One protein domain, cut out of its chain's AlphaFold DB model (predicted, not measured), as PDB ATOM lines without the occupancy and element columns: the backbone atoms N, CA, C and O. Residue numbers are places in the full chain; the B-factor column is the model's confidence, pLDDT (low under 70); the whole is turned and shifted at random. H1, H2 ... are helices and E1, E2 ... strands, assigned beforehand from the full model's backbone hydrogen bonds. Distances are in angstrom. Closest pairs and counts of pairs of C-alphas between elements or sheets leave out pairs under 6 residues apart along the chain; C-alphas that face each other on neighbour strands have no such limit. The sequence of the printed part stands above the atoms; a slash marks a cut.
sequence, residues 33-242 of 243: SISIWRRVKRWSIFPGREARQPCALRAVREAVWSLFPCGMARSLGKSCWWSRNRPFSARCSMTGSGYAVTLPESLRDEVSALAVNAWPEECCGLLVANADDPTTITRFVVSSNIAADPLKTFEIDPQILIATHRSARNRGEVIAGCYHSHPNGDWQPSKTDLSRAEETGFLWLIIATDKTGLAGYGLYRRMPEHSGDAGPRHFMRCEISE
ATOM      1  N   SER A  33      47.764  89.848 -39.625       33.69
ATOM      2  CA  SER A  33      47.777  91.158 -40.300       33.69
ATOM      3  C   SER A  33      48.710  91.262 -41.522       33.69
ATOM      4  O   SER A  33      48.520  92.137 -42.366       33.69
ATOM      5  N   ILE A  34      49.701  90.377 -41.674       33.44
ATOM      6  CA  ILE A  34      50.705  90.482 -42.757       33.44
ATOM      7  C   ILE A  34      50.239  89.790 -44.055       33.44
ATOM      8  O   ILE A  34      50.629  90.195 -45.153       33.44
ATOM      9  N   SER A  35      49.363  88.782 -43.970       26.06
ATOM     10  CA  SER A  35      48.959  87.987 -45.145       26.06
ATOM     11  C   SER A  35      47.956  88.711 -46.059       26.06
ATOM     12  O   SER A  35      48.033  88.593 -47.283       26.06
ATOM     13  N   ILE A  36      47.070  89.531 -45.486       31.05
ATOM     14  CA  ILE A  36      46.037  90.277 -46.225       31.05
ATOM     15  C   ILE A  36      46.652  91.489 -46.948       31.05
ATOM     16  O   ILE A  36      46.309  91.764 -48.101       31.05
ATOM     17  N   TRP A  37      47.657  92.136 -46.346       26.38
ATOM     18  CA  TRP A  37      48.395  93.251 -46.956       26.38
ATOM     19  C   TRP A  37      49.105  92.876 -48.269       26.38
ATOM     20  O   TRP A  37      49.199  93.703 -49.178       26.38
ATOM     21  N   ARG A  38      49.552  91.620 -48.430       26.88
ATOM     22  CA  ARG A  38      50.186  91.160 -49.682       26.88
ATOM     23  C   ARG A  38      49.201  90.984 -50.845       26.88
ATOM     24  O   ARG A  38      49.638  90.995 -51.992       26.88
ATOM     25  N   ARG A  39      47.892  90.866 -50.584       30.14
ATOM     26  CA  ARG A  39      46.870  90.685 -51.633       30.14
ATOM     27  C   ARG A  39      46.239  91.999 -52.103       30.14
ATOM     28  O   ARG A  39      45.841  92.082 -53.259       30.14
ATOM     29  N   VAL A  40      46.232  93.034 -51.260       32.50
ATOM     30  CA  VAL A  40      45.674  94.363 -51.594       32.50
ATOM     31  C   VAL A  40      46.682  95.255 -52.342       32.50
ATOM     32  O   VAL A  40      46.291  96.028 -53.210       32.50
ATOM     33  N   LYS A  41      48.000  95.090 -52.135       24.64
ATOM     34  CA  LYS A  41      49.034  95.890 -52.833       24.64
ATOM     35  C   LYS A  41      49.188  95.640 -54.347       24.64
ATOM     36  O   LYS A  41      49.964  96.343 -54.985       24.64
ATOM     37  N   ARG A  42      48.475  94.681 -54.956       25.80
ATOM     38  CA  ARG A  42      48.566  94.410 -56.411       25.80
ATOM     39  C   ARG A  42      47.617  95.276 -57.266       25.80
ATOM     40  O   ARG A  42      47.535  95.065 -58.466       25.80
ATOM     41  N   TRP A  43      46.930  96.259 -56.682       28.28
ATOM     42  CA  TRP A  43      46.022  97.166 -57.409       28.28
ATOM     43  C   TRP A  43      46.504  98.625 -57.488       28.28
ATOM     44  O   TRP A  43      45.754  99.503 -57.898       28.28
ATOM     45  N   SER A  44      47.763  98.898 -57.135       26.27
ATOM     46  CA  SER A  44      48.306 100.263 -57.080       26.27
ATOM     47  C   SER A  44      49.533 100.452 -57.972       26.27
ATOM     48  O   SER A  44      50.558 100.907 -57.484       26.27
ATOM     49  N   ILE A  45      49.450 100.110 -59.262       27.42
ATOM     50  CA  ILE A  45      50.319 100.707 -60.295       27.42
ATOM     51  C   ILE A  45      49.507 100.862 -61.591       27.42
ATOM     52  O   ILE A  45      49.530  99.999 -62.461       27.42
ATOM     53  N   PHE A  46      48.785 101.974 -61.709       24.53
ATOM     54  CA  PHE A  46      48.440 102.592 -62.993       24.53
ATOM     55  C   PHE A  46      48.593 104.110 -62.810       24.53
ATOM     56  O   PHE A  46      47.873 104.685 -61.992       24.53
ATOM     57  N   PRO A  47      49.549 104.768 -63.487       25.58
ATOM     58  CA  PRO A  47      49.701 106.210 -63.398       25.58
ATOM     59  C   PRO A  47      48.710 106.886 -64.354       25.58
ATOM     60  O   PRO A  47      48.604 106.504 -65.518       25.58
ATOM     61  N   GLY A  48      48.012 107.914 -63.869       25.75
ATOM     62  CA  GLY A  48      47.292 108.863 -64.722       25.75
ATOM     63  C   GLY A  48      45.769 108.797 -64.634       25.75
ATOM     64  O   GLY A  48      45.117 108.289 -65.542       25.75
ATOM     65  N   ARG A  49      45.214 109.353 -63.552       24.98
ATOM     66  CA  ARG A  49      43.953 110.123 -63.469       24.98
ATOM     67  C   ARG A  49      43.745 110.488 -61.997       24.98
ATOM     68  O   ARG A  49      43.908 109.627 -61.138       24.98
ATOM     69  N   GLU A  50      43.419 111.747 -61.706       28.58
ATOM     70  CA  GLU A  50      42.999 112.185 -60.368       28.58
ATOM     71  C   GLU A  50      41.860 111.288 -59.871       28.58
ATOM     72  O   GLU A  50      40.723 111.351 -60.347       28.58
ATOM     73  N   ALA A  51      42.186 110.396 -58.942       25.88
ATOM     74  CA  ALA A  51      41.234 109.484 -58.345       25.88
ATOM     75  C   ALA A  51      40.431 110.253 -57.294       25.88
ATOM     76  O   ALA A  51      40.922 110.527 -56.199       25.88
ATOM     77  N   ARG A  52      39.171 110.574 -57.609       31.33
ATOM     78  CA  ARG A  52      38.160 110.816 -56.574       31.33
ATOM     79  C   ARG A  52      38.132 109.564 -55.701       31.33
ATOM     80  O   ARG A  52      37.740 108.505 -56.185       31.33
ATOM     81  N   GLN A  53      38.612 109.671 -54.464       34.59
ATOM     82  CA  GLN A  53      38.625 108.545 -53.538       34.59
ATOM     83  C   GLN A  53      37.177 108.084 -53.304       34.59
ATOM     84  O   GLN A  53      36.355 108.887 -52.854       34.59
ATOM     85  N   PRO A  54      36.816 106.836 -53.654       32.72
ATOM     86  CA  PRO A  54      35.516 106.295 -53.293       32.72
ATOM     87  C   PRO A  54      35.464 106.144 -51.771       32.72
ATOM     88  O   PRO A  54      36.428 105.679 -51.168       32.72
ATOM     89  N   CYS A  55      34.349 106.526 -51.149       41.84
ATOM     90  CA  CYS A  55      34.168 106.332 -49.714       41.84
ATOM     91  C   CYS A  55      34.342 104.843 -49.348       41.84
ATOM     92  O   CYS A  55      33.900 103.960 -50.094       41.84
ATOM     93  N   ALA A  56      34.949 104.552 -48.192       39.47
ATOM     94  CA  ALA A  56      35.106 103.191 -47.667       39.47
ATOM     95  C   ALA A  56      33.801 102.370 -47.714       39.47
ATOM     96  O   ALA A  56      33.837 101.179 -48.017       39.47
ATOM     97  N   LEU A  57      32.644 103.017 -47.509       48.16
ATOM     98  CA  LEU A  57      31.311 102.409 -47.626       48.16
ATOM     99  C   LEU A  57      31.083 101.747 -48.996       48.16
ATOM    100  O   LEU A  57      30.589 100.623 -49.057       48.16
ATOM    101  N   ARG A  58      31.506 102.389 -50.091       42.25
ATOM    102  CA  ARG A  58      31.389 101.859 -51.457       42.25
ATOM    103  C   ARG A  58      32.385 100.732 -51.726       42.25
ATOM    104  O   ARG A  58      31.998  99.681 -52.234       42.25
ATOM    105  N   ALA A  59      33.655 100.930 -51.368       33.84
ATOM    106  CA  ALA A  59      34.715  99.945 -51.604       33.84
ATOM    107  C   ALA A  59      34.488  98.645 -50.811       33.84
ATOM    108  O   ALA A  59      34.723  97.547 -51.317       33.84
ATOM    109  N   VAL A  60      33.961  98.754 -49.590       45.47
ATOM    110  CA  VAL A  60      33.567  97.600 -48.778       45.47
ATOM    111  C   VAL A  60      32.354  96.894 -49.355       45.47
ATOM    112  O   VAL A  60      32.324  95.669 -49.328       45.47
ATOM    113  N   ARG A  61      31.376  97.613 -49.914       43.25
ATOM    114  CA  ARG A  61      30.202  96.990 -50.544       43.25
ATOM    115  C   ARG A  61      30.605  96.084 -51.710       43.25
ATOM    116  O   ARG A  61      30.184  94.930 -51.760       43.25
ATOM    117  N   GLU A  62      31.484  96.579 -52.579       38.53
ATOM    118  CA  GLU A  62      32.066  95.822 -53.699       38.53
ATOM    119  C   GLU A  62      32.944  94.650 -53.210       38.53
ATOM    120  O   GLU A  62      32.851  93.527 -53.709       38.53
ATOM    121  N   ALA A  63      33.764  94.859 -52.175       36.41
ATOM    122  CA  ALA A  63      34.612  93.804 -51.616       36.41
ATOM    123  C   ALA A  63      33.801  92.709 -50.902       36.41
ATOM    124  O   ALA A  63      34.099  91.522 -51.050       36.41
ATOM    125  N   VAL A  64      32.739  93.074 -50.177       44.09
ATOM    126  CA  VAL A  64      31.790  92.123 -49.589       44.09
ATOM    127  C   VAL A  64      31.111  91.328 -50.702       44.09
ATOM    128  O   VAL A  64      31.032  90.113 -50.554       44.09
ATOM    129  N   TRP A  65      30.736  91.960 -51.827       31.22
ATOM    130  CA  TRP A  65      30.198  91.309 -53.039       31.22
ATOM    131  C   TRP A  65      31.147  90.280 -53.681       31.22
ATOM    132  O   TRP A  65      30.705  89.261 -54.211       31.22
ATOM    133  N   SER A  66      32.460  90.480 -53.572       29.25
ATOM    134  CA  SER A  66      33.461  89.528 -54.082       29.25
ATOM    135  C   SER A  66      33.734  88.320 -53.169       29.25
ATOM    136  O   SER A  66      34.341  87.344 -53.602       29.25
ATOM    137  N   LEU A  67      33.266  88.345 -51.913       32.59
ATOM    138  CA  LEU A  67      33.380  87.228 -50.960       32.59
ATOM    139  C   LEU A  67      32.216  86.222 -51.066       32.59
ATOM    140  O   LEU A  67      32.085  85.329 -50.227       32.59
ATOM    141  N   PHE A  68      31.371  86.359 -52.090       37.34
ATOM    142  CA  PHE A  68      30.300  85.425 -52.424       37.34
ATOM    143  C   PHE A  68      30.859  84.310 -53.331       37.34
ATOM    144  O   PHE A  68      31.477  84.622 -54.349       37.34
ATOM    145  N   PRO A  69      30.657  83.011 -53.036       30.17
ATOM    146  CA  PRO A  69      31.010  81.958 -53.980       30.17
ATOM    147  C   PRO A  69      30.143  82.081 -55.240       30.17
ATOM    148  O   PRO A  69      28.929  81.873 -55.218       30.17
ATOM    149  N   CYS A  70      30.785  82.427 -56.353       31.73
ATOM    150  CA  CYS A  70      30.195  82.338 -57.676       31.73
ATOM    151  C   CYS A  70      30.179  80.857 -58.087       31.73
ATOM    152  O   CYS A  70      31.234  80.273 -58.319       31.73
ATOM    153  N   GLY A  71      28.991  80.253 -58.161       36.16
ATOM    154  CA  GLY A  71      28.786  78.983 -58.866       36.16
ATOM    155  C   GLY A  71      28.335  77.793 -58.018       36.16
ATOM    156  O   GLY A  71      29.115  76.883 -57.790       36.16
ATOM    157  N   MET A  72      27.048  77.745 -57.650       32.50
ATOM    158  CA  MET A  72      26.210  76.537 -57.789       32.50
ATOM    159  C   MET A  72      24.743  76.865 -57.470       32.50
ATOM    160  O   MET A  72      24.278  76.712 -56.348       32.50
ATOM    161  N   ALA A  73      24.001  77.348 -58.465       29.89
ATOM    162  CA  ALA A  73      22.535  77.378 -58.426       29.89
ATOM    163  C   ALA A  73      21.962  77.433 -59.854       29.89
ATOM    164  O   ALA A  73      21.236  78.349 -60.228       29.89
ATOM    165  N   ARG A  74      22.327  76.451 -60.685       33.00
ATOM    166  CA  ARG A  74      21.613  76.107 -61.926       33.00
ATOM    167  C   ARG A  74      21.438  74.589 -61.967       33.00
ATOM    168  O   ARG A  74      22.196  73.919 -62.648       33.00
ATOM    169  N   SER A  75      20.497  74.053 -61.192       31.20
ATOM    170  CA  SER A  75      19.896  72.723 -61.460       31.20
ATOM    171  C   SER A  75      18.731  72.350 -60.537       31.20
ATOM    172  O   SER A  75      18.050  71.370 -60.804       31.20
ATOM    173  N   LEU A  76      18.425  73.122 -59.493       30.61
ATOM    174  CA  LEU A  76      17.226  72.903 -58.683       30.61
ATOM    175  C   LEU A  76      16.381  74.165 -58.758       30.61
ATOM    176  O   LEU A  76      16.789  75.188 -58.216       30.61
ATOM    177  N   GLY A  77      15.254  74.103 -59.473       33.75
ATOM    178  CA  GLY A  77      14.309  75.200 -59.699       33.75
ATOM    179  C   GLY A  77      13.801  75.847 -58.409       33.75
ATOM    180  O   GLY A  77      12.689  75.589 -57.960       33.75
ATOM    181  N   LYS A  78      14.626  76.707 -57.814       30.83
ATOM    182  CA  LYS A  78      14.324  77.536 -56.656       30.83
ATOM    183  C   LYS A  78      14.621  78.972 -57.060       30.83
ATOM    184  O   LYS A  78      15.760  79.346 -57.321       30.83
ATOM    185  N   SER A  79      13.541  79.733 -57.182       28.33
ATOM    186  CA  SER A  79      13.487  81.155 -57.499       28.33
ATOM    187  C   SER A  79      14.598  81.954 -56.813       28.33
ATOM    188  O   SER A  79      14.778  81.863 -55.597       28.33
ATOM    189  N   CYS A  80      15.300  82.757 -57.612       25.91
ATOM    190  CA  CYS A  80      16.299  83.727 -57.188       25.91
ATOM    191  C   CYS A  80      15.753  84.603 -56.043       25.91
ATOM    192  O   CYS A  80      14.732  85.274 -56.189       25.91
ATOM    193  N   TRP A  81      16.441  84.581 -54.902       29.86
ATOM    194  CA  TRP A  81      16.025  85.173 -53.622       29.86
ATOM    195  C   TRP A  81      15.758  86.695 -53.687       29.86
ATOM    196  O   TRP A  81      15.013  87.240 -52.874       29.86
ATOM    197  N   TRP A  82      16.295  87.379 -54.706       26.16
ATOM    198  CA  TRP A  82      16.099  88.814 -54.946       26.16
ATOM    199  C   TRP A  82      14.668  89.220 -55.328       26.16
ATOM    200  O   TRP A  82      14.365  90.407 -55.306       26.16
ATOM    201  N   SER A  83      13.755  88.281 -55.608       27.70
ATOM    202  CA  SER A  83      12.341  88.627 -55.820       27.70
ATOM    203  C   SER A  83      11.542  88.837 -54.520       27.70
ATOM    204  O   SER A  83      10.365  89.183 -54.596       27.70
ATOM    205  N   ARG A  84      12.127  88.605 -53.330       32.19
ATOM    206  CA  ARG A  84      11.426  88.756 -52.032       32.19
ATOM    207  C   ARG A  84      11.940  89.881 -51.134       32.19
ATOM    208  O   ARG A  84      11.178  90.326 -50.281       32.19
ATOM    209  N   ASN A  85      13.143  90.405 -51.362       31.91
ATOM    210  CA  ASN A  85      13.596  91.628 -50.696       31.91
ATOM    211  C   ASN A  85      13.193  92.835 -51.539       31.91
ATOM    212  O   ASN A  85      13.939  93.290 -52.405       31.91
ATOM    213  N   ARG A  86      11.980  93.342 -51.288       36.22
ATOM    214  CA  ARG A  86      11.596  94.678 -51.754       36.22
ATOM    215  C   ARG A  86      12.657  95.685 -51.272       36.22
ATOM    216  O   ARG A  86      13.167  95.516 -50.162       36.22
ATOM    217  N   PRO A  87      12.984  96.726 -52.060       37.41
ATOM    218  CA  PRO A  87      13.759  97.854 -51.551       37.41
ATOM    219  C   PRO A  87      13.091  98.406 -50.285       37.41
ATOM    220  O   PRO A  87      11.899  98.193 -50.077       37.41
ATOM    221  N   PHE A  88      13.882  99.086 -49.459       42.81
ATOM    222  CA  PHE A  88      13.589  99.775 -48.193       42.81
ATOM    223  C   PHE A  88      12.356 100.719 -48.241       42.81
ATOM    224  O   PHE A  88      12.471 101.926 -48.043       42.81
ATOM    225  N   SER A  89      11.171 100.203 -48.579       42.94
ATOM    226  CA  SER A  89      10.007 100.986 -49.010       42.94
ATOM    227  C   SER A  89       8.669 100.500 -48.443       42.94
ATOM    228  O   SER A  89       7.630 100.906 -48.952       42.94
ATOM    229  N   ALA A  90       8.631  99.623 -47.435       38.47
ATOM    230  CA  ALA A  90       7.358  99.016 -47.025       38.47
ATOM    231  C   ALA A  90       7.185  98.806 -45.514       38.47
ATOM    232  O   ALA A  90       6.819  97.709 -45.101       38.47
ATOM    233  N   ARG A  91       7.430  99.851 -44.707       37.41
ATOM    234  CA  ARG A  91       6.680 100.157 -43.464       37.41
ATOM    235  C   ARG A  91       7.160 101.456 -42.798       37.41
ATOM    236  O   ARG A  91       7.428 101.496 -41.609       37.41
ATOM    237  N   CYS A  92       7.284 102.545 -43.555       39.41
ATOM    238  CA  CYS A  92       7.299 103.862 -42.915       39.41
ATOM    239  C   CYS A  92       5.844 104.303 -42.776       39.41
ATOM    240  O   CYS A  92       5.173 104.524 -43.785       39.41
ATOM    241  N   SER A  93       5.352 104.398 -41.544       40.66
ATOM    242  CA  SER A  93       4.100 105.090 -41.252       40.66
ATOM    243  C   SER A  93       4.295 106.552 -41.645       40.66
ATOM    244  O   SER A  93       4.969 107.299 -40.944       40.66
ATOM    245  N   MET A  94       3.784 106.947 -42.811       37.28
ATOM    246  CA  MET A  94       3.750 108.348 -43.221       37.28
ATOM    247  C   MET A  94       2.713 109.070 -42.359       37.28
ATOM    248  O   MET A  94       1.556 109.203 -42.747       37.28
ATOM    249  N   THR A  95       3.104 109.523 -41.175       41.19
ATOM    250  CA  THR A  95       2.385 110.597 -40.491       41.19
ATOM    251  C   THR A  95       2.854 111.896 -41.134       41.19
ATOM    252  O   THR A  95       4.046 112.191 -41.154       41.19
ATOM    253  N   GLY A  96       1.942 112.602 -41.803       39.34
ATOM    254  CA  GLY A  96       2.269 113.716 -42.691       39.34
ATOM    255  C   GLY A  96       3.082 114.816 -42.006       39.34
ATOM    256  O   GLY A  96       2.512 115.597 -41.262       39.34
ATOM    257  N   SER A  97       4.394 114.844 -42.271       47.00
ATOM    258  CA  SER A  97       5.285 116.017 -42.410       47.00
ATOM    259  C   SER A  97       6.777 115.664 -42.218       47.00
ATOM    260  O   SER A  97       7.632 116.495 -42.517       47.00
ATOM    261  N   GLY A  98       7.133 114.441 -41.807       57.47
ATOM    262  CA  GLY A  98       8.535 114.053 -41.610       57.47
ATOM    263  C   GLY A  98       8.750 112.540 -41.553       57.47
ATOM    264  O   GLY A  98       7.816 111.770 -41.343       57.47
ATOM    265  N   TYR A  99       9.992 112.096 -41.767       80.25
ATOM    266  CA  TYR A  99      10.396 110.725 -41.441       80.25
ATOM    267  C   TYR A  99      10.812 110.687 -39.971       80.25
ATOM    268  O   TYR A  99      11.893 111.176 -39.639       80.25
ATOM    269  N   ALA A 100       9.965 110.114 -39.116       89.06
ATOM    270  CA  ALA A 100      10.296 109.870 -37.718       89.06
ATOM    271  C   ALA A 100      11.271 108.689 -37.593       89.06
ATOM    272  O   ALA A 100      11.101 107.654 -38.247       89.06
ATOM    273  N   VAL A 101      12.301 108.860 -36.772       93.12
ATOM    274  CA  VAL A 101      13.255 107.815 -36.396       93.12
ATOM    275  C   VAL A 101      13.383 107.833 -34.883       93.12
ATOM    276  O   VAL A 101      13.656 108.877 -34.291       93.12
ATOM    277  N   THR A 102      13.234 106.668 -34.267       95.31
ATOM    278  CA  THR A 102      13.428 106.505 -32.832       95.31
ATOM    279  C   THR A 102      14.914 106.373 -32.534       95.31
ATOM    280  O   THR A 102      15.574 105.433 -32.989       95.31
ATOM    281  N   LEU A 103      15.439 107.320 -31.760       94.81
ATOM    282  CA  LEU A 103      16.794 107.283 -31.219       94.81
ATOM    283  C   LEU A 103      16.686 107.400 -29.693       94.81
ATOM    284  O   LEU A 103      16.413 108.497 -29.205       94.81
ATOM    285  N   PRO A 104      16.894 106.301 -28.946       94.81
ATOM    286  CA  PRO A 104      16.865 106.326 -27.488       94.81
ATOM    287  C   PRO A 104      17.786 107.406 -26.917       94.81
ATOM    288  O   PRO A 104      18.931 107.537 -27.361       94.81
ATOM    289  N   GLU A 105      17.309 108.141 -25.910       93.75
ATOM    290  CA  GLU A 105      18.068 109.229 -25.282       93.75
ATOM    291  C   GLU A 105      19.415 108.737 -24.735       93.75
ATOM    292  O   GLU A 105      20.445 109.359 -24.978       93.75
ATOM    293  N   SER A 106      19.441 107.554 -24.117       94.06
ATOM    294  CA  SER A 106      20.679 106.938 -23.625       94.06
ATOM    295  C   SER A 106      21.722 106.743 -24.729       94.06
ATOM    296  O   SER A 106      22.889 107.084 -24.552       94.06
ATOM    297  N   LEU A 107      21.307 106.258 -25.904       94.56
ATOM    298  CA  LEU A 107      22.204 106.104 -27.049       94.56
ATOM    299  C   LEU A 107      22.637 107.464 -27.593       94.56
ATOM    300  O   LEU A 107      23.804 107.646 -27.933       94.56
ATOM    301  N   ARG A 108      21.716 108.426 -27.671       94.50
ATOM    302  CA  ARG A 108      22.017 109.788 -28.116       94.50
ATOM    303  C   ARG A 108      23.077 110.440 -27.229       94.50
ATOM    304  O   ARG A 108      24.026 111.025 -27.755       94.50
ATOM    305  N   ASP A 109      22.937 110.318 -25.919       94.62
ATOM    306  CA  ASP A 109      23.853 110.889 -24.938       94.62
ATOM    307  C   ASP A 109      25.215 110.191 -24.963       94.62
ATOM    308  O   ASP A 109      26.248 110.862 -24.944       94.62
ATOM    309  N   GLU A 110      25.244 108.863 -25.101       95.19
ATOM    310  CA  GLU A 110      26.490 108.106 -25.251       95.19
ATOM    311  C   GLU A 110      27.275 108.533 -26.497       95.19
ATOM    312  O   GLU A 110      28.473 108.822 -26.414       95.19
ATOM    313  N   VAL A 111      26.612 108.618 -27.656       94.75
ATOM    314  CA  VAL A 111      27.276 109.037 -28.900       94.75
ATOM    315  C   VAL A 111      27.697 110.509 -28.816       94.75
ATOM    316  O   VAL A 111      28.796 110.859 -29.253       94.75
ATOM    317  N   SER A 112      26.889 111.366 -28.190       95.25
ATOM    318  CA  SER A 112      27.238 112.774 -27.961       95.25
ATOM    319  C   SER A 112      28.464 112.919 -27.058       95.25
ATOM    320  O   SER A 112      29.371 113.691 -27.362       95.25
ATOM    321  N   ALA A 113      28.556 112.127 -25.989       95.06
ATOM    322  CA  ALA A 113      29.720 112.108 -25.112       95.06
ATOM    323  C   ALA A 113      30.980 111.623 -25.844       95.06
ATOM    324  O   ALA A 113      32.069 112.157 -25.626       95.06
ATOM    325  N   LEU A 114      30.860 110.633 -26.736       94.38
ATOM    326  CA  LEU A 114      31.975 110.194 -27.580       94.38
ATOM    327  C   LEU A 114      32.451 111.308 -28.517       94.38
ATOM    328  O   LEU A 114      33.658 111.511 -28.636       94.38
ATOM    329  N   ALA A 115      31.525 112.049 -29.125       93.62
ATOM    330  CA  ALA A 115      31.844 113.180 -29.990       93.62
ATOM    331  C   ALA A 115      32.573 114.296 -29.232       93.62
ATOM    332  O   ALA A 115      33.619 114.762 -29.679       93.62
ATOM    333  N   VAL A 116      32.075 114.678 -28.051       94.25
ATOM    334  CA  VAL A 116      32.715 115.703 -27.208       94.25
ATOM    335  C   VAL A 116      34.130 115.285 -26.799       94.25
ATOM    336  O   VAL A 116      35.043 116.105 -26.814       94.25
ATOM    337  N   ASN A 117      34.342 114.005 -26.481       93.62
ATOM    338  CA  ASN A 117      35.664 113.492 -26.114       93.62
ATOM    339  C   ASN A 117      36.637 113.370 -27.299       93.62
ATOM    340  O   ASN A 117      37.846 113.313 -27.075       93.62
ATOM    341  N   ALA A 118      36.127 113.280 -28.529       90.69
ATOM    342  CA  ALA A 118      36.941 113.207 -29.739       90.69
ATOM    343  C   ALA A 118      37.382 114.588 -30.246       90.69
ATOM    344  O   ALA A 118      38.359 114.673 -30.989       90.69
ATOM    345  N   TRP A 119      36.712 115.666 -29.820       91.12
ATOM    346  CA  TRP A 119      37.064 117.030 -30.207       91.12
ATOM    347  C   TRP A 119      38.549 117.325 -29.897       91.12
ATOM    348  O   TRP A 119      39.010 117.039 -28.786       91.12
ATOM    349  N   PRO A 120      39.328 117.897 -30.838       90.62
ATOM    350  CA  PRO A 120      38.915 118.575 -32.075       90.62
ATOM    351  C   PRO A 120      38.807 117.688 -33.332       90.62
ATOM    352  O   PRO A 120      38.578 118.223 -34.415       90.62
ATOM    353  N   GLU A 121      38.993 116.372 -33.227       89.81
ATOM    354  CA  GLU A 121      38.862 115.443 -34.358       89.81
ATOM    355  C   GLU A 121      37.401 115.033 -34.600       89.81
ATOM    356  O   GLU A 121      36.571 115.011 -33.685       89.81
ATOM    357  N   GLU A 122      37.077 114.665 -35.842       87.88
ATOM    358  CA  GLU A 122      35.797 114.033 -36.157       87.88
ATOM    359  C   GLU A 122      35.779 112.588 -35.646       87.88
ATOM    360  O   GLU A 122      36.621 111.761 -36.017       87.88
ATOM    361  N   CYS A 123      34.776 112.252 -34.835       92.56
ATOM    362  CA  CYS A 123      34.428 110.868 -34.543       92.56
ATOM    363  C   CYS A 123      33.479 110.334 -35.618       92.56
ATOM    364  O   CYS A 123      32.731 111.097 -36.227       92.56
ATOM    365  N   CYS A 124      33.479 109.019 -35.845       94.50
ATOM    366  CA  CYS A 124      32.536 108.396 -36.764       94.50
ATOM    367  C   CYS A 124      32.161 106.976 -36.337       94.50
ATOM    368  O   CYS A 124      32.829 106.339 -35.519       94.50
ATOM    369  N   GLY A 125      31.079 106.463 -36.910       95.31
ATOM    370  CA  GLY A 125      30.649 105.096 -36.677       95.31
ATOM    371  C   GLY A 125      29.354 104.747 -37.389       95.31
ATOM    372  O   GLY A 125      28.893 105.455 -38.285       95.31
ATOM    373  N   LEU A 126      28.780 103.611 -37.007       96.44
ATOM    374  CA  LEU A 126      27.616 103.012 -37.659       96.44
ATOM    375  C   LEU A 126      26.414 102.997 -36.723       96.44
ATOM    376  O   LEU A 126      26.553 102.745 -35.528       96.44
ATOM    377  N   LEU A 127      25.236 103.216 -37.296       96.12
ATOM    378  CA  LEU A 127      23.945 103.086 -36.632       96.12
ATOM    379  C   LEU A 127      23.316 101.759 -37.041       96.12
ATOM    380  O   LEU A 127      23.243 101.429 -38.228       96.12
ATOM    381  N   VAL A 128      22.865 100.995 -36.053       95.69
ATOM    382  CA  VAL A 128      22.277  99.672 -36.248       95.69
ATOM    383  C   VAL A 128      20.840  99.691 -35.750       95.69
ATOM    384  O   VAL A 128      20.546 100.252 -34.697       95.69
ATOM    385  N   ALA A 129      19.960  99.070 -36.525       95.00
ATOM    386  CA  ALA A 129      18.545  98.909 -36.225       95.00
ATOM    387  C   ALA A 129      18.135  97.442 -36.395       95.00
ATOM    388  O   ALA A 129      18.879  96.635 -36.965       95.00
ATOM    389  N   ASN A 130      16.942  97.087 -35.925       93.25
ATOM    390  CA  ASN A 130      16.362  95.782 -36.233       93.25
ATOM    391  C   ASN A 130      16.017  95.705 -37.727       93.25
ATOM    392  O   ASN A 130      15.589  96.690 -38.323       93.25
ATOM    393  N   ALA A 131      16.173  94.534 -38.346       90.44
ATOM    394  CA  ALA A 131      15.818  94.360 -39.756       90.44
ATOM    395  C   ALA A 131      14.317  94.578 -40.016       90.44
ATOM    396  O   ALA A 131      13.946  95.088 -41.074       90.44
ATOM    397  N   ASP A 132      13.477  94.223 -39.040       90.56
ATOM    398  CA  ASP A 132      12.018  94.368 -39.110       90.56
ATOM    399  C   ASP A 132      11.538  95.799 -38.819       90.56
ATOM    400  O   ASP A 132      10.468  96.196 -39.284       90.56
ATOM    401  N   ASP A 133      12.341  96.580 -38.090       90.31
ATOM    402  CA  ASP A 133      12.094  97.989 -37.777       90.31
ATOM    403  C   ASP A 133      13.386  98.809 -37.949       90.31
ATOM    404  O   ASP A 133      14.116  99.056 -36.981       90.31
ATOM    405  N   PRO A 134      13.684  99.247 -39.185       86.88
ATOM    406  CA  PRO A 134      14.864 100.050 -39.473       86.88
ATOM    407  C   PRO A 134      14.716 101.520 -39.048       86.88
ATOM    408  O   PRO A 134      15.650 102.299 -39.239       86.88
ATOM    409  N   THR A 135      13.551 101.918 -38.521       89.38
ATOM    410  CA  THR A 135      13.307 103.270 -37.998       89.38
ATOM    411  C   THR A 135      13.629 103.406 -36.516       89.38
ATOM    412  O   THR A 135      13.668 104.527 -36.025       89.38
ATOM    413  N   THR A 136      13.927 102.308 -35.821       93.94
ATOM    414  CA  THR A 136      14.351 102.335 -34.417       93.94
ATOM    415  C   THR A 136      15.815 101.942 -34.299       93.94
ATOM    416  O   THR A 136      16.192 100.790 -34.532       93.94
ATOM    417  N   ILE A 137      16.658 102.900 -33.919       95.81
ATOM    418  CA  ILE A 137      18.078 102.651 -33.682       95.81
ATOM    419  C   ILE A 137      18.234 101.894 -32.366       95.81
ATOM    420  O   ILE A 137      17.840 102.372 -31.307       95.81
ATOM    421  N   THR A 138      18.835 100.708 -32.436       94.69
ATOM    422  CA  THR A 138      18.994  99.814 -31.284       94.69
ATOM    423  C   THR A 138      20.380  99.883 -30.665       94.69
ATOM    424  O   THR A 138      20.533  99.601 -29.478       94.69
ATOM    425  N   ARG A 139      21.405 100.229 -31.454       94.88
ATOM    426  CA  ARG A 139      22.784 100.420 -30.982       94.88
ATOM    427  C   ARG A 139      23.635 101.169 -32.004       94.88
ATOM    428  O   ARG A 139      23.317 101.207 -33.192       94.88
ATOM    429  N   PHE A 140      24.782 101.667 -31.554       95.56
ATOM    430  CA  PHE A 140      25.835 102.189 -32.421       95.56
ATOM    431  C   PHE A 140      27.080 101.292 -32.401       95.56
ATOM    432  O   PHE A 140      27.258 100.439 -31.528       95.56
ATOM    433  N   VAL A 141      27.945 101.469 -33.397       96.12
ATOM    434  CA  VAL A 141      29.286 100.875 -33.447       96.12
ATOM    435  C   VAL A 141      30.285 101.988 -33.695       96.12
ATOM    436  O   VAL A 141      30.244 102.629 -34.742       96.12
ATOM    437  N   VAL A 142      31.187 102.199 -32.739       94.94
ATOM    438  CA  VAL A 142      32.267 103.181 -32.872       94.94
ATOM    439  C   VAL A 142      33.271 102.698 -33.911       94.94
ATOM    440  O   VAL A 142      33.693 101.541 -33.879       94.94
ATOM    441  N   SER A 143      33.668 103.594 -34.809       93.50
ATOM    442  CA  SER A 143      34.772 103.383 -35.737       93.50
ATOM    443  C   SER A 143      35.909 104.344 -35.415       93.50
ATOM    444  O   SER A 143      35.687 105.496 -35.050       93.50
ATOM    445  N   SER A 144      37.144 103.892 -35.614       89.25
ATOM    446  CA  SER A 144      38.255 104.826 -35.777       89.25
ATOM    447  C   SER A 144      38.034 105.648 -37.046       89.25
ATOM    448  O   SER A 144      37.570 105.105 -38.051       89.25
ATOM    449  N   ASN A 145      38.362 106.939 -36.991       90.44
ATOM    450  CA  ASN A 145      38.428 107.776 -38.178       90.44
ATOM    451  C   ASN A 145      39.769 107.519 -38.878       90.44
ATOM    452  O   ASN A 145      40.822 107.865 -38.345       90.44
ATOM    453  N   ILE A 146      39.731 106.865 -40.041       90.69
ATOM    454  CA  ILE A 146      40.935 106.515 -40.811       90.69
ATOM    455  C   ILE A 146      41.226 107.499 -41.953       90.69
ATOM    456  O   ILE A 146      42.065 107.214 -42.809       90.69
ATOM    457  N   ALA A 147      40.531 108.639 -41.986       87.12
ATOM    458  CA  ALA A 147      40.721 109.647 -43.014       87.12
ATOM    459  C   ALA A 147      42.138 110.237 -42.996       87.12
ATOM    460  O   ALA A 147      42.801 110.304 -41.962       87.12
ATOM    461  N   ALA A 148      42.577 110.746 -44.150       85.69
ATOM    462  CA  ALA A 148      43.871 111.419 -44.273       85.69
ATOM    463  C   ALA A 148      43.967 112.716 -43.443       85.69
ATOM    464  O   ALA A 148      45.058 113.077 -43.011       85.69
ATOM    465  N   ASP A 149      42.839 113.404 -43.226       86.38
ATOM    466  CA  ASP A 149      42.738 114.603 -42.382       86.38
ATOM    467  C   ASP A 149      41.517 114.488 -41.441       86.38
ATOM    468  O   ASP A 149      40.436 114.987 -41.774       86.38
ATOM    469  N   PRO A 150      41.666 113.821 -40.278       85.81
ATOM    470  CA  PRO A 150      40.578 113.585 -39.322       85.81
ATOM    471  C   PRO A 150      39.953 114.848 -38.717       85.81
ATOM    472  O   PRO A 150      38.905 114.764 -38.084       85.81
ATOM    473  N   LEU A 151      40.581 116.018 -38.889       82.25
ATOM    474  CA  LEU A 151      40.069 117.303 -38.396       82.25
ATOM    475  C   LEU A 151      39.008 117.919 -39.317       82.25
ATOM    476  O   LEU A 151      38.326 118.861 -38.919       82.25
ATOM    477  N   LYS A 152      38.919 117.454 -40.569       80.31
ATOM    478  CA  LYS A 152      38.019 118.018 -41.592       80.31
ATOM    479  C   LYS A 152      37.115 116.987 -42.244       80.31
ATOM    480  O   LYS A 152      36.283 117.346 -43.080       80.31
ATOM    481  N   THR A 153      37.412 115.710 -42.037       85.75
ATOM    482  CA  THR A 153      36.696 114.649 -42.711       85.75
ATOM    483  C   THR A 153      36.805 113.333 -41.968       85.75
ATOM    484  O   THR A 153      37.803 113.052 -41.300       85.75
ATOM    485  N   PHE A 154      35.799 112.489 -42.171       88.12
ATOM    486  CA  PHE A 154      35.770 111.153 -41.616       88.12
ATOM    487  C   PHE A 154      35.840 110.067 -42.685       88.12
ATOM    488  O   PHE A 154      35.346 110.216 -43.807       88.12
ATOM    489  N   GLU A 155      36.424 108.938 -42.307       89.06
ATOM    490  CA  GLU A 155      36.335 107.687 -43.045       89.06
ATOM    491  C   GLU A 155      36.177 106.536 -42.051       89.06
ATOM    492  O   GLU A 155      36.979 106.376 -41.131       89.06
ATOM    493  N   ILE A 156      35.107 105.758 -42.226       90.31
ATOM    494  CA  ILE A 156      34.803 104.597 -41.385       90.31
ATOM    495  C   ILE A 156      35.752 103.464 -41.760       90.31
ATOM    496  O   ILE A 156      35.899 103.151 -42.941       90.31
ATOM    497  N   ASP A 157      36.324 102.801 -40.756       91.19
ATOM    498  CA  ASP A 157      37.193 101.648 -40.947       91.19
ATOM    499  C   ASP A 157      36.439 100.529 -41.697       91.19
ATOM    500  O   ASP A 157      35.446  99.981 -41.190       91.19
ATOM    501  N   PRO A 158      36.920 100.134 -42.890       90.38
ATOM    502  CA  PRO A 158      36.383  99.019 -43.650       90.38
ATOM    503  C   PRO A 158      36.194  97.734 -42.842       90.38
ATOM    504  O   PRO A 158      35.235  96.993 -43.063       90.38
ATOM    505  N   GLN A 159      37.095  97.452 -41.897       91.56
ATOM    506  CA  GLN A 159      37.029  96.258 -41.062       91.56
ATOM    507  C   GLN A 159      35.821  96.294 -40.128       91.56
ATOM    508  O   GLN A 159      35.117  95.288 -40.007       91.56
ATOM    509  N   ILE A 160      35.546  97.453 -39.523       92.88
ATOM    510  CA  ILE A 160      34.383  97.667 -38.659       92.88
ATOM    511  C   ILE A 160      33.095  97.521 -39.460       92.88
ATOM    512  O   ILE A 160      32.166  96.847 -39.009       92.88
ATOM    513  N   LEU A 161      33.049  98.061 -40.676       90.81
ATOM    514  CA  LEU A 161      31.887  97.935 -41.549       90.81
ATOM    515  C   LEU A 161      31.606  96.472 -41.932       90.81
ATOM    516  O   LEU A 161      30.479  95.993 -41.779       90.81
ATOM    517  N   ILE A 162      32.632  95.722 -42.347       92.69
ATOM    518  CA  ILE A 162      32.508  94.290 -42.674       92.69
ATOM    519  C   ILE A 162      32.085  93.478 -41.445       92.69
ATOM    520  O   ILE A 162      31.191  92.629 -41.536       92.69
ATOM    521  N   ALA A 163      32.725  93.711 -40.297       93.25
ATOM    522  CA  ALA A 163      32.405  93.026 -39.051       93.25
ATOM    523  C   ALA A 163      30.961  93.305 -38.613       93.25
ATOM    524  O   ALA A 163      30.233  92.373 -38.263       93.25
ATOM    525  N   THR A 164      30.518  94.558 -38.721       93.75
ATOM    526  CA  THR A 164      29.149  94.970 -38.392       93.75
ATOM    527  C   THR A 164      28.141  94.298 -39.314       93.75
ATOM    528  O   THR A 164      27.200  93.687 -38.818       93.75
ATOM    529  N   HIS A 165      28.373  94.274 -40.630       91.50
ATOM    530  CA  HIS A 165      27.510  93.543 -41.565       91.50
ATOM    531  C   HIS A 165      27.438  92.037 -41.270       91.50
ATOM    532  O   HIS A 165      26.391  91.411 -41.442       91.50
ATOM    533  N   ARG A 166      28.546  91.414 -40.846       93.56
ATOM    534  CA  ARG A 166      28.552  89.997 -40.439       93.56
ATOM    535  C   ARG A 166      27.736  89.777 -39.169       93.56
ATOM    536  O   ARG A 166      26.904  88.878 -39.152       93.56
ATOM    537  N   SER A 167      27.947  90.602 -38.144       92.31
ATOM    538  CA  SER A 167      27.197  90.518 -36.887       92.31
ATOM    539  C   SER A 167      25.704  90.751 -37.106       92.31
ATOM    540  O   SER A 167      24.890  90.003 -36.574       92.31
ATOM    541  N   ALA A 168      25.352  91.740 -37.927       92.75
ATOM    542  CA  ALA A 168      23.972  92.128 -38.175       92.75
ATOM    543  C   ALA A 168      23.155  90.981 -38.793       92.75
ATOM    544  O   ALA A 168      22.077  90.650 -38.306       92.75
ATOM    545  N   ARG A 169      23.735  90.263 -39.768       90.69
ATOM    546  CA  ARG A 169      23.114  89.067 -40.369       90.69
ATOM    547  C   ARG A 169      22.808  87.962 -39.359       90.69
ATOM    548  O   ARG A 169      21.795  87.290 -39.495       90.69
ATOM    549  N   ASN A 170      23.664  87.780 -38.357       91.69
ATOM    550  CA  ASN A 170      23.476  86.746 -37.339       91.69
ATOM    551  C   ASN A 170      22.441  87.140 -36.274       91.69
ATOM    552  O   ASN A 170      21.950  86.272 -35.561       91.69
ATOM    553  N   ARG A 171      22.149  88.439 -36.140       91.38
ATOM    554  CA  ARG A 171      21.293  89.001 -35.085       91.38
ATOM    555  C   ARG A 171      19.933  89.484 -35.590       91.38
ATOM    556  O   ARG A 171      19.145  89.958 -34.785       91.38
ATOM    557  N   GLY A 172      19.659  89.379 -36.893       92.81
ATOM    558  CA  GLY A 172      18.454  89.968 -37.487       92.81
ATOM    559  C   GLY A 172      18.473  91.501 -37.459       92.81
ATOM    560  O   GLY A 172      17.428  92.134 -37.372       92.81
ATOM    561  N   GLU A 173      19.661  92.103 -37.512       95.62
ATOM    562  CA  GLU A 173      19.856  93.554 -37.525       95.62
ATOM    563  C   GLU A 173      20.225  94.034 -38.939       95.62
ATOM    564  O   GLU A 173      20.665  93.260 -39.798       95.62
ATOM    565  N   VAL A 174      20.129  95.342 -39.161       93.56
ATOM    566  CA  VAL A 174      20.614  96.034 -40.360       93.56
ATOM    567  C   VAL A 174      21.417  97.270 -39.971       93.56
ATOM    568  O   VAL A 174      21.177  97.893 -38.939       93.56
ATOM    569  N   ILE A 175      22.381  97.638 -40.812       95.06
ATOM    570  CA  ILE A 175      23.043  98.939 -40.699       95.06
ATOM    571  C   ILE A 175      22.086  99.965 -41.300       95.06
ATOM    572  O   ILE A 175      21.873  99.966 -42.509       95.06
ATOM    573  N   ALA A 176      21.482 100.789 -40.451       93.62
ATOM    574  CA  ALA A 176      20.505 101.793 -40.863       93.62
ATOM    575  C   ALA A 176      21.170 103.102 -41.314       93.62
ATOM    576  O   ALA A 176      20.572 103.887 -42.051       93.62
ATOM    577  N   GLY A 177      22.403 103.351 -40.869       93.88
ATOM    578  CA  GLY A 177      23.082 104.608 -41.133       93.88
ATOM    579  C   GLY A 177      24.506 104.685 -40.604       93.88
ATOM    580  O   GLY A 177      25.068 103.713 -40.094       93.88
ATOM    581  N   CYS A 178      25.066 105.885 -40.677       95.12
ATOM    582  CA  CYS A 178      26.297 106.267 -40.006       95.12
ATOM    583  C   CYS A 178      26.077 107.492 -39.121       95.12
ATOM    584  O   CYS A 178      25.152 108.277 -39.336       95.12
ATOM    585  N   TYR A 179      26.967 107.668 -38.153       95.56
ATOM    586  CA  TYR A 179      27.086 108.915 -37.414       95.56
ATOM    587  C   TYR A 179      28.489 109.492 -37.571       95.56
ATOM    588  O   TYR A 179      29.450 108.742 -37.760       95.56
ATOM    589  N   HIS A 180      28.598 110.811 -37.480       94.69
ATOM    590  CA  HIS A 180      29.871 111.506 -37.339       94.69
ATOM    591  C   HIS A 180      29.694 112.826 -36.582       94.69
ATOM    592  O   HIS A 180      28.571 113.315 -36.426       94.69
ATOM    593  N   SER A 181      30.792 113.383 -36.077       94.50
ATOM    594  CA  SER A 181      30.787 114.693 -35.431       94.50
ATOM    595  C   SER A 181      31.395 115.774 -36.310       94.50
ATOM    596  O   SER A 181      32.352 115.519 -37.032       94.50
ATOM    597  N   HIS A 182      30.874 116.992 -36.196       92.56
ATOM    598  CA  HIS A 182      31.490 118.193 -36.743       92.56
ATOM    599  C   HIS A 182      32.097 119.028 -35.601       92.56
ATOM    600  O   HIS A 182      31.376 119.378 -34.663       92.56
ATOM    601  N   PRO A 183      33.392 119.391 -35.655       89.38
ATOM    602  CA  PRO A 183      34.056 120.180 -34.610       89.38
ATOM    603  C   PRO A 183      33.811 121.697 -34.724       89.38
ATOM    604  O   PRO A 183      34.393 122.479 -33.968       89.38
ATOM    605  N   ASN A 184      32.989 122.126 -35.691       87.31
ATOM    606  CA  ASN A 184      32.708 123.528 -36.022       87.31
ATOM    607  C   ASN A 184      31.412 124.075 -35.387       87.31
ATOM    608  O   ASN A 184      31.064 125.227 -35.642       87.31
ATOM    609  N   GLY A 185      30.702 123.267 -34.595       87.88
ATOM    610  CA  GLY A 185      29.423 123.639 -33.987       87.88
ATOM    611  C   GLY A 185      28.200 123.586 -34.915       87.88
ATOM    612  O   GLY A 185      27.113 123.934 -34.466       87.88
ATOM    613  N   ASP A 186      28.326 123.124 -36.165       90.88
ATOM    614  CA  ASP A 186      27.199 122.993 -37.099       90.88
ATOM    615  C   ASP A 186      26.779 121.528 -37.281       90.88
ATOM    616  O   ASP A 186      27.575 120.672 -37.663       90.88
ATOM    617  N   TRP A 187      25.505 121.229 -37.033       91.25
ATOM    618  CA  TRP A 187      24.922 119.895 -37.225       91.25
ATOM    619  C   TRP A 187      24.278 119.731 -38.604       91.25
ATOM    620  O   TRP A 187      23.553 118.761 -38.835       91.25
ATOM    621  N   GLN A 188      24.425 120.699 -39.506       91.50
ATOM    622  CA  GLN A 188      23.929 120.581 -40.872       91.50
ATOM    623  C   GLN A 188      24.886 119.757 -41.740       91.50
ATOM    624  O   GLN A 188      26.104 119.893 -41.614       91.50
ATOM    625  N   PRO A 189      24.357 118.918 -42.650       88.38
ATOM    626  CA  PRO A 189      25.187 118.161 -43.573       88.38
ATOM    627  C   PRO A 189      25.936 119.104 -44.513       88.38
ATOM    628  O   PRO A 189      25.348 119.988 -45.143       88.38
ATOM    629  N   SER A 190      27.237 118.882 -44.654       86.69
ATOM    630  CA  SER A 190      28.074 119.615 -45.592       86.69
ATOM    631  C   SER A 190      27.860 119.131 -47.033       86.69
ATOM    632  O   SER A 190      27.297 118.065 -47.313       86.69
ATOM    633  N   LYS A 191      28.381 119.893 -48.003       85.25
ATOM    634  CA  LYS A 191      28.417 119.457 -49.412       85.25
ATOM    635  C   LYS A 191      29.221 118.163 -49.591       85.25
ATOM    636  O   LYS A 191      28.900 117.362 -50.469       85.25
ATOM    637  N   THR A 192      30.248 117.957 -48.764       83.94
ATOM    638  CA  THR A 192      31.072 116.743 -48.777       83.94
ATOM    639  C   THR A 192      30.255 115.538 -48.325       83.94
ATOM    640  O   THR A 192      30.296 114.504 -48.994       83.94
ATOM    641  N   ASP A 193      29.435 115.685 -47.285       85.56
ATOM    642  CA  ASP A 193      28.559 114.612 -46.791       85.56
ATOM    643  C   ASP A 193      27.551 114.199 -47.853       85.56
ATOM    644  O   ASP A 193      27.402 113.016 -48.160       85.56
ATOM    645  N   LEU A 194      26.940 115.183 -48.518       84.19
ATOM    646  CA  LEU A 194      25.996 114.922 -49.601       84.19
ATOM    647  C   LEU A 194      26.656 114.194 -50.781       84.19
ATOM    648  O   LEU A 194      26.046 113.315 -51.388       84.19
ATOM    649  N   SER A 195      27.912 114.524 -51.095       81.50
ATOM    650  CA  SER A 195      28.667 113.840 -52.153       81.50
ATOM    651  C   SER A 195      28.993 112.380 -51.811       81.50
ATOM    652  O   SER A 195      29.115 111.555 -52.716       81.50
ATOM    653  N   ARG A 196      29.099 112.058 -50.514       82.38
ATOM    654  CA  ARG A 196      29.443 110.729 -49.988       82.38
ATOM    655  C   ARG A 196      28.227 109.864 -49.666       82.38
ATOM    656  O   ARG A 196      28.362 108.645 -49.564       82.38
ATOM    657  N   ALA A 197      27.046 110.464 -49.540       82.38
ATOM    658  CA  ALA A 197      25.783 109.789 -49.265       82.38
ATOM    659  C   ALA A 197      25.219 109.065 -50.501       82.38
ATOM    660  O   ALA A 197      24.152 109.388 -51.021       82.38
ATOM    661  N   GLU A 198      25.940 108.052 -50.987       77.56
ATOM    662  CA  GLU A 198      25.554 107.278 -52.174       77.56
ATOM    663  C   GLU A 198      24.343 106.356 -51.939       77.56
ATOM    664  O   GLU A 198      23.626 106.041 -52.891       77.56
ATOM    665  N   GLU A 199      24.068 105.953 -50.696       79.81
ATOM    666  CA  GLU A 199      23.015 104.986 -50.370       79.81
ATOM    667  C   GLU A 199      21.668 105.649 -50.058       79.81
ATOM    668  O   GLU A 199      21.528 106.423 -49.111       79.81
ATOM    669  N   THR A 200      20.659 105.340 -50.877       80.50
ATOM    670  CA  THR A 200      19.277 105.812 -50.719       80.50
ATOM    671  C   THR A 200      18.660 105.324 -49.416       80.50
ATOM    672  O   THR A 200      18.652 104.131 -49.141       80.50
ATOM    673  N   GLY A 201      18.064 106.239 -48.651       81.50
ATOM    674  CA  GLY A 201      17.389 105.933 -47.394       81.50
ATOM    675  C   GLY A 201      18.325 105.769 -46.198       81.50
ATOM    676  O   GLY A 201      17.817 105.624 -45.090       81.50
ATOM    677  N   PHE A 202      19.643 105.839 -46.404       89.38
ATOM    678  CA  PHE A 202      20.638 105.722 -45.344       89.38
ATOM    679  C   PHE A 202      20.554 106.910 -44.382       89.38
ATOM    680  O   PHE A 202      20.404 108.060 -44.816       89.38
ATOM    681  N   LEU A 203      20.644 106.627 -43.085       93.38
ATOM    682  CA  LEU A 203      20.593 107.632 -42.031       93.38
ATOM    683  C   LEU A 203      21.978 108.226 -41.758       93.38
ATOM    684  O   LEU A 203      22.995 107.536 -41.789       93.38
ATOM    685  N   TRP A 204      21.996 109.522 -41.486       94.31
ATOM    686  CA  TRP A 204      23.172 110.334 -41.217       94.31
ATOM    687  C   TRP A 204      22.912 111.122 -39.939       94.31
ATOM    688  O   TRP A 204      22.178 112.109 -39.953       94.31
ATOM    689  N   LEU A 205      23.471 110.656 -38.824       95.62
ATOM    690  CA  LEU A 205      23.449 111.382 -37.557       95.62
ATOM    691  C   LEU A 205      24.683 112.282 -37.480       95.62
ATOM    692  O   LEU A 205      25.810 111.794 -37.509       95.62
ATOM    693  N   ILE A 206      24.462 113.585 -37.379       95.69
ATOM    694  CA  ILE A 206      25.514 114.595 -37.304       95.69
ATOM    695  C   ILE A 206      25.479 115.209 -35.916       95.69
ATOM    696  O   ILE A 206      24.437 115.706 -35.483       95.69
ATOM    697  N   ILE A 207      26.612 115.171 -35.226       95.94
ATOM    698  CA  ILE A 207      26.753 115.716 -33.877       95.94
ATOM    699  C   ILE A 207      27.660 116.934 -33.939       95.94
ATOM    700  O   ILE A 207      28.848 116.831 -34.233       95.94
ATOM    701  N   ALA A 208      27.099 118.097 -33.655       95.19
ATOM    702  CA  ALA A 208      27.850 119.330 -33.571       95.19
ATOM    703  C   ALA A 208      28.560 119.423 -32.223       95.19
ATOM    704  O   ALA A 208      27.937 119.365 -31.161       95.19
ATOM    705  N   THR A 209      29.867 119.623 -32.281       94.12
ATOM    706  CA  THR A 209      30.722 119.836 -31.116       94.12
ATOM    707  C   THR A 209      31.502 121.125 -31.280       94.12
ATOM    708  O   THR A 209      31.832 121.528 -32.395       94.12
ATOM    709  N   ASP A 210      31.792 121.770 -30.161       92.25
ATOM    710  CA  ASP A 210      32.651 122.936 -30.099       92.25
ATOM    711  C   ASP A 210      33.533 122.894 -28.840       92.25
ATOM    712  O   ASP A 210      33.535 121.944 -28.059       92.25
ATOM    713  N   LYS A 211      34.294 123.966 -28.629       89.62
ATOM    714  CA  LYS A 211      35.174 124.161 -27.468       89.62
ATOM    715  C   LYS A 211      34.450 124.183 -26.110       89.62
ATOM    716  O   LYS A 211      35.118 124.104 -25.083       89.62
ATOM    717  N   THR A 212      33.126 124.327 -26.087       90.44
ATOM    718  CA  THR A 212      32.288 124.278 -24.877       90.44
ATOM    719  C   THR A 212      31.649 122.906 -24.651       90.44
ATOM    720  O   THR A 212      31.225 122.617 -23.532       90.44
ATOM    721  N   GLY A 213      31.647 122.036 -25.664       91.19
ATOM    722  CA  GLY A 213      31.152 120.668 -25.588       91.19
ATOM    723  C   GLY A 213      30.177 120.353 -26.718       91.19
ATOM    724  O   GLY A 213      30.487 120.532 -27.894       91.19
ATOM    725  N   LEU A 214      29.009 119.816 -26.362       94.31
ATOM    726  CA  LEU A 214      27.949 119.499 -27.317       94.31
ATOM    727  C   LEU A 214      27.224 120.788 -27.715       94.31
ATOM    728  O   LEU A 214      26.564 121.401 -26.881       94.31
ATOM    729  N   ALA A 215      27.301 121.159 -28.992       92.69
ATOM    730  CA  ALA A 215      26.511 122.261 -29.535       92.69
ATOM    731  C   ALA A 215      25.095 121.781 -29.892       92.69
ATOM    732  O   ALA A 215      24.124 122.479 -29.619       92.69
ATOM    733  N   GLY A 216      24.971 120.563 -30.434       94.00
ATOM    734  CA  GLY A 216      23.702 119.860 -30.642       94.00
ATOM    735  C   GLY A 216      23.820 118.749 -31.684       94.00
ATOM    736  O   GLY A 216      24.914 118.264 -31.957       94.00
ATOM    737  N   TYR A 217      22.704 118.317 -32.262       95.56
ATOM    738  CA  TYR A 217      22.681 117.182 -33.184       95.56
ATOM    739  C   TYR A 217      21.547 117.291 -34.208       95.56
ATOM    740  O   TYR A 217      20.536 117.964 -34.000       95.56
ATOM    741  N   GLY A 218      21.711 116.588 -35.324       94.44
ATOM    742  CA  GLY A 218      20.704 116.464 -36.367       94.44
ATOM    743  C   GLY A 218      20.747 115.080 -36.995       94.44
ATOM    744  O   GLY A 218      21.819 114.554 -37.286       94.44
ATOM    745  N   LEU A 219      19.575 114.491 -37.212       94.56
ATOM    746  CA  LEU A 219      19.440 113.248 -37.954       94.56
ATOM    747  C   LEU A 219      18.876 113.549 -39.336       94.56
ATOM    748  O   LEU A 219      17.867 114.241 -39.470       94.56
ATOM    749  N   TYR A 220      19.520 113.005 -40.357       92.81
ATOM    750  CA  TYR A 220      19.146 113.212 -41.742       92.81
ATOM    751  C   TYR A 220      19.007 111.881 -42.451       92.81
ATOM    752  O   TYR A 220      19.811 110.971 -42.279       92.81
ATOM    753  N   ARG A 221      18.004 111.778 -43.307       90.12
ATOM    754  CA  ARG A 221      17.841 110.660 -44.222       90.12
ATOM    755  C   ARG A 221      18.262 111.100 -45.603       90.12
ATOM    756  O   ARG A 221      17.804 112.130 -46.108       90.12
ATOM    757  N   ARG A 222      19.114 110.305 -46.245       87.50
ATOM    758  CA  ARG A 222      19.399 110.517 -47.659       87.50
ATOM    759  C   ARG A 222      18.144 110.177 -48.455       87.50
ATOM    760  O   ARG A 222      17.710 109.023 -48.471       87.50
ATOM    761  N   MET A 223      17.581 111.161 -49.147       81.69
ATOM    762  CA  MET A 223      16.427 110.935 -50.014       81.69
ATOM    763  C   MET A 223      16.875 110.392 -51.374       81.69
ATOM    764  O   MET A 223      17.945 110.780 -51.857       81.69
ATOM    765  N   PRO A 224      16.106 109.472 -51.992       65.19
ATOM    766  CA  PRO A 224      16.383 109.014 -53.349       65.19
ATOM    767  C   PRO A 224      16.544 110.197 -54.292       65.19
ATOM    768  O   PRO A 224      15.988 111.268 -54.056       65.19
ATOM    769  N   GLU A 225      17.301 109.970 -55.365       51.81
ATOM    770  CA  GLU A 225      17.500 110.980 -56.397       51.81
ATOM    771  C   GLU A 225      16.149 111.495 -56.889       51.81
ATOM    772  O   GLU A 225      16.024 112.702 -56.873       51.81
ATOM    773  N   HIS A 226      15.131 110.648 -57.135       57.97
ATOM    774  CA  HIS A 226      13.725 111.029 -57.381       57.97
ATOM    775  C   HIS A 226      12.736 109.858 -57.134       57.97
ATOM    776  O   HIS A 226      13.138 108.695 -57.150       57.97
ATOM    777  N   SER A 227      11.434 110.155 -56.968       56.47
ATOM    778  CA  SER A 227      10.309 109.219 -57.217       56.47
ATOM    779  C   SER A 227       9.856 109.200 -58.697       56.47
ATOM    780  O   SER A 227       9.052 108.353 -59.076       56.47
ATOM    781  N   GLY A 228      10.425 110.086 -59.533       48.03
ATOM    782  CA  GLY A 228      10.394 110.114 -61.005       48.03
ATOM    783  C   GLY A 228      11.522 110.992 -61.607       48.03
ATOM    784  O   GLY A 228      11.456 112.210 -61.558       48.03
ATOM    785  N   ASP A 229      12.593 110.358 -62.085       46.12
ATOM    786  CA  ASP A 229      13.662 110.747 -63.040       46.12
ATOM    787  C   ASP A 229      14.365 112.132 -63.174       46.12
ATOM    788  O   ASP A 229      15.261 112.194 -64.014       46.12
ATOM    789  N   ALA A 230      14.127 113.223 -62.418       50.72
ATOM    790  CA  ALA A 230      14.727 114.524 -62.840       50.72
ATOM    791  C   ALA A 230      15.271 115.534 -61.806       50.72
ATOM    792  O   ALA A 230      15.238 116.737 -62.067       50.72
ATOM    793  N   GLY A 231      15.868 115.153 -60.679       53.91
ATOM    794  CA  GLY A 231      16.395 116.206 -59.796       53.91
ATOM    795  C   GLY A 231      17.282 115.805 -58.626       53.91
ATOM    796  O   GLY A 231      17.708 114.657 -58.527       53.91
ATOM    797  N   PRO A 232      17.668 116.805 -57.808       59.78
ATOM    798  CA  PRO A 232      18.929 116.771 -57.086       59.78
ATOM    799  C   PRO A 232      18.867 115.978 -55.779       59.78
ATOM    800  O   PRO A 232      17.892 116.014 -55.022       59.78
ATOM    801  N   ARG A 233      19.989 115.318 -55.479       69.50
ATOM    802  CA  ARG A 233      20.248 114.648 -54.199       69.50
ATOM    803  C   ARG A 233      20.143 115.662 -53.066       69.50
ATOM    804  O   ARG A 233      20.783 116.709 -53.126       69.50
ATOM    805  N   HIS A 234      19.397 115.325 -52.023       80.62
ATOM    806  CA  HIS A 234      19.338 116.133 -50.812       80.62
ATOM    807  C   HIS A 234      19.146 115.261 -49.571       80.62
ATOM    808  O   HIS A 234      18.717 114.103 -49.635       80.62
ATOM    809  N   PHE A 235      19.484 115.848 -48.430       85.25
ATOM    810  CA  PHE A 235      19.159 115.310 -47.123       85.25
ATOM    811  C   PHE A 235      17.805 115.838 -46.678       85.25
ATOM    812  O   PHE A 235      17.538 117.035 -46.772       85.25
ATOM    813  N   MET A 236      16.970 114.947 -46.163       87.69
ATOM    814  CA  MET A 236      15.764 115.325 -45.444       87.69
ATOM    815  C   MET A 236      16.031 115.172 -43.955       87.69
ATOM    816  O   MET A 236      16.507 114.126 -43.522       87.69
ATOM    817  N   ARG A 237      15.743 116.212 -43.171       91.25
ATOM    818  CA  ARG A 237      15.841 116.129 -41.714       91.25
ATOM    819  C   ARG A 237      14.776 115.164 -41.193       91.25
ATOM    820  O   ARG A 237      13.615 115.251 -41.587       91.25
ATOM    821  N   CYS A 238      15.191 114.246 -40.334       90.25
ATOM    822  CA  CYS A 238      14.305 113.349 -39.613       90.25
ATOM    823  C   CYS A 238      13.821 114.008 -38.324       90.25
ATOM    824  O   CYS A 238      14.555 114.764 -37.681       90.25
ATOM    825  N   GLU A 239      12.599 113.668 -37.936       91.06
ATOM    826  CA  GLU A 239      12.119 113.913 -36.583       91.06
ATOM    827  C   GLU A 239      12.668 112.802 -35.691       91.06
ATOM    828  O   GLU A 239      12.600 111.624 -36.045       91.06
ATOM    829  N   ILE A 240      13.269 113.179 -34.567       91.31
ATOM    830  CA  ILE A 240      13.787 112.215 -33.602       91.31
ATOM    831  C   ILE A 240      12.695 111.999 -32.564       91.31
ATOM    832  O   ILE A 240      12.341 112.933 -31.846       91.31
ATOM    833  N   SER A 241      12.153 110.785 -32.508       88.81
ATOM    834  CA  SER A 241      11.280 110.362 -31.417       88.81
ATOM    835  C   SER A 241      12.120 109.752 -30.302       88.81
ATOM    836  O   SER A 241      12.960 108.883 -30.542       88.81
ATOM    837  N   GLU A 242      11.894 110.217 -29.080       80.56
ATOM    838  CA  GLU A 242      12.491 109.640 -27.878       80.56
ATOM    839  C   GLU A 242      11.571 108.528 -27.345       80.56
ATOM    840  O   GLU A 242      10.345 108.602 -27.472       80.56
TER     841      GLU A 242
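This is residues 33 to 242 of the 243 residues of the protein "MPN domain-containing protein" of Thalassospira sp (UniProt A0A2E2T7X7). A strongly twisted six-stranded sheet curls round helix H3 on one face and has helix H4 on the other, with a small two-stranded sheet, E1 and E8, at its side. Three stretches stick out from this body: residues 33 to 53, of which 33 to 43 belong to H1; residues 65 to 86, of which 65 to 66 belong to H2; and residues 226 to 231, in the link between E6 and E7. The printed part has 210 residues, with five named helices and eight named strands in the order H1 H2 E1 H3 E2 E3 H4 E4 H5 E5 E6 E7 E8. The large sheet, E3 E2 E4 E5 E6 E7, is mixed, and the class is mixed, helices and strands. The whole is compact, with a radius of gyration of the C-alphas of 18.8 A and spans of 62 by 47 by 38 A.

H1, residues 33 to 43, 18.2 A long, begins at C-alpha 33 (47.777, 91.158, -40.300). H2 is residues 56 to 66, E1 100 to 102, H3 105 to 118 at 19.8 A, E2 124 to 130 and E3 137 to 143. H4 is residues 158 to 171 at 20.0 A, E4 173 to 182 at 27.3 A, H5 191 to 196, E5 203 to 210, E6 213 to 222 at 27.0 A and E7 235 to 237. E8, residues 239 to 241, ends at C-alpha 241 (11.280, 110.362, -31.417).

E2 and E3 form a hairpin, with N 126 and O 141 2.9 A apart. E2 and E4 are antiparallel, with N 127 and O 177 at 2.8 A. E4 and E5 are parallel, with N 182 and O 207 at 2.8 A; with H5 they form a strand-helix-strand unit, a right-handed crossover between parallel neighbours. E5, E6 and E7 form a meander, each strand the antiparallel neighbour of the one before, with N 204 and O 220 at 2.7 A and N 221 and O 236 at 2.8 A. H3 and H4 on opposite faces make three layers; the closest C-alphas of H3 and E6 are those of Val 116 and Gly 213, 5.5 A. E3, H4 and E4 form a split unit, E2 between its strands, with a right-handed crossover. H4 touches H2 with residues 158 to 162 alone, Ala 56 and Pro 158 having the closest C-alphas at 5.9 A, a steep tilt of 61 degrees, the same way. H5 only grazes the sheet with residues 193 to 194. E1 and E8 are parallel, with N 101 and O 239 at 2.9 A. Every O i to N i+4 pair is within hydrogen-bond range in H2, H3 and H5; H4 has 9 of 10, and H1 has 2 of 7, with 1 of 8 O i to N i+3 pairs.

The C-alphas farthest apart, Ser 75 and Thr 212, are 64.4 A apart. The printed part has no cut. The links H1 to H2, H2 to E1, E3 to H4 and E6 to E7 are long. Confidence is low, pLDDT under 70, in residues 33 to 98 and 224 to 233.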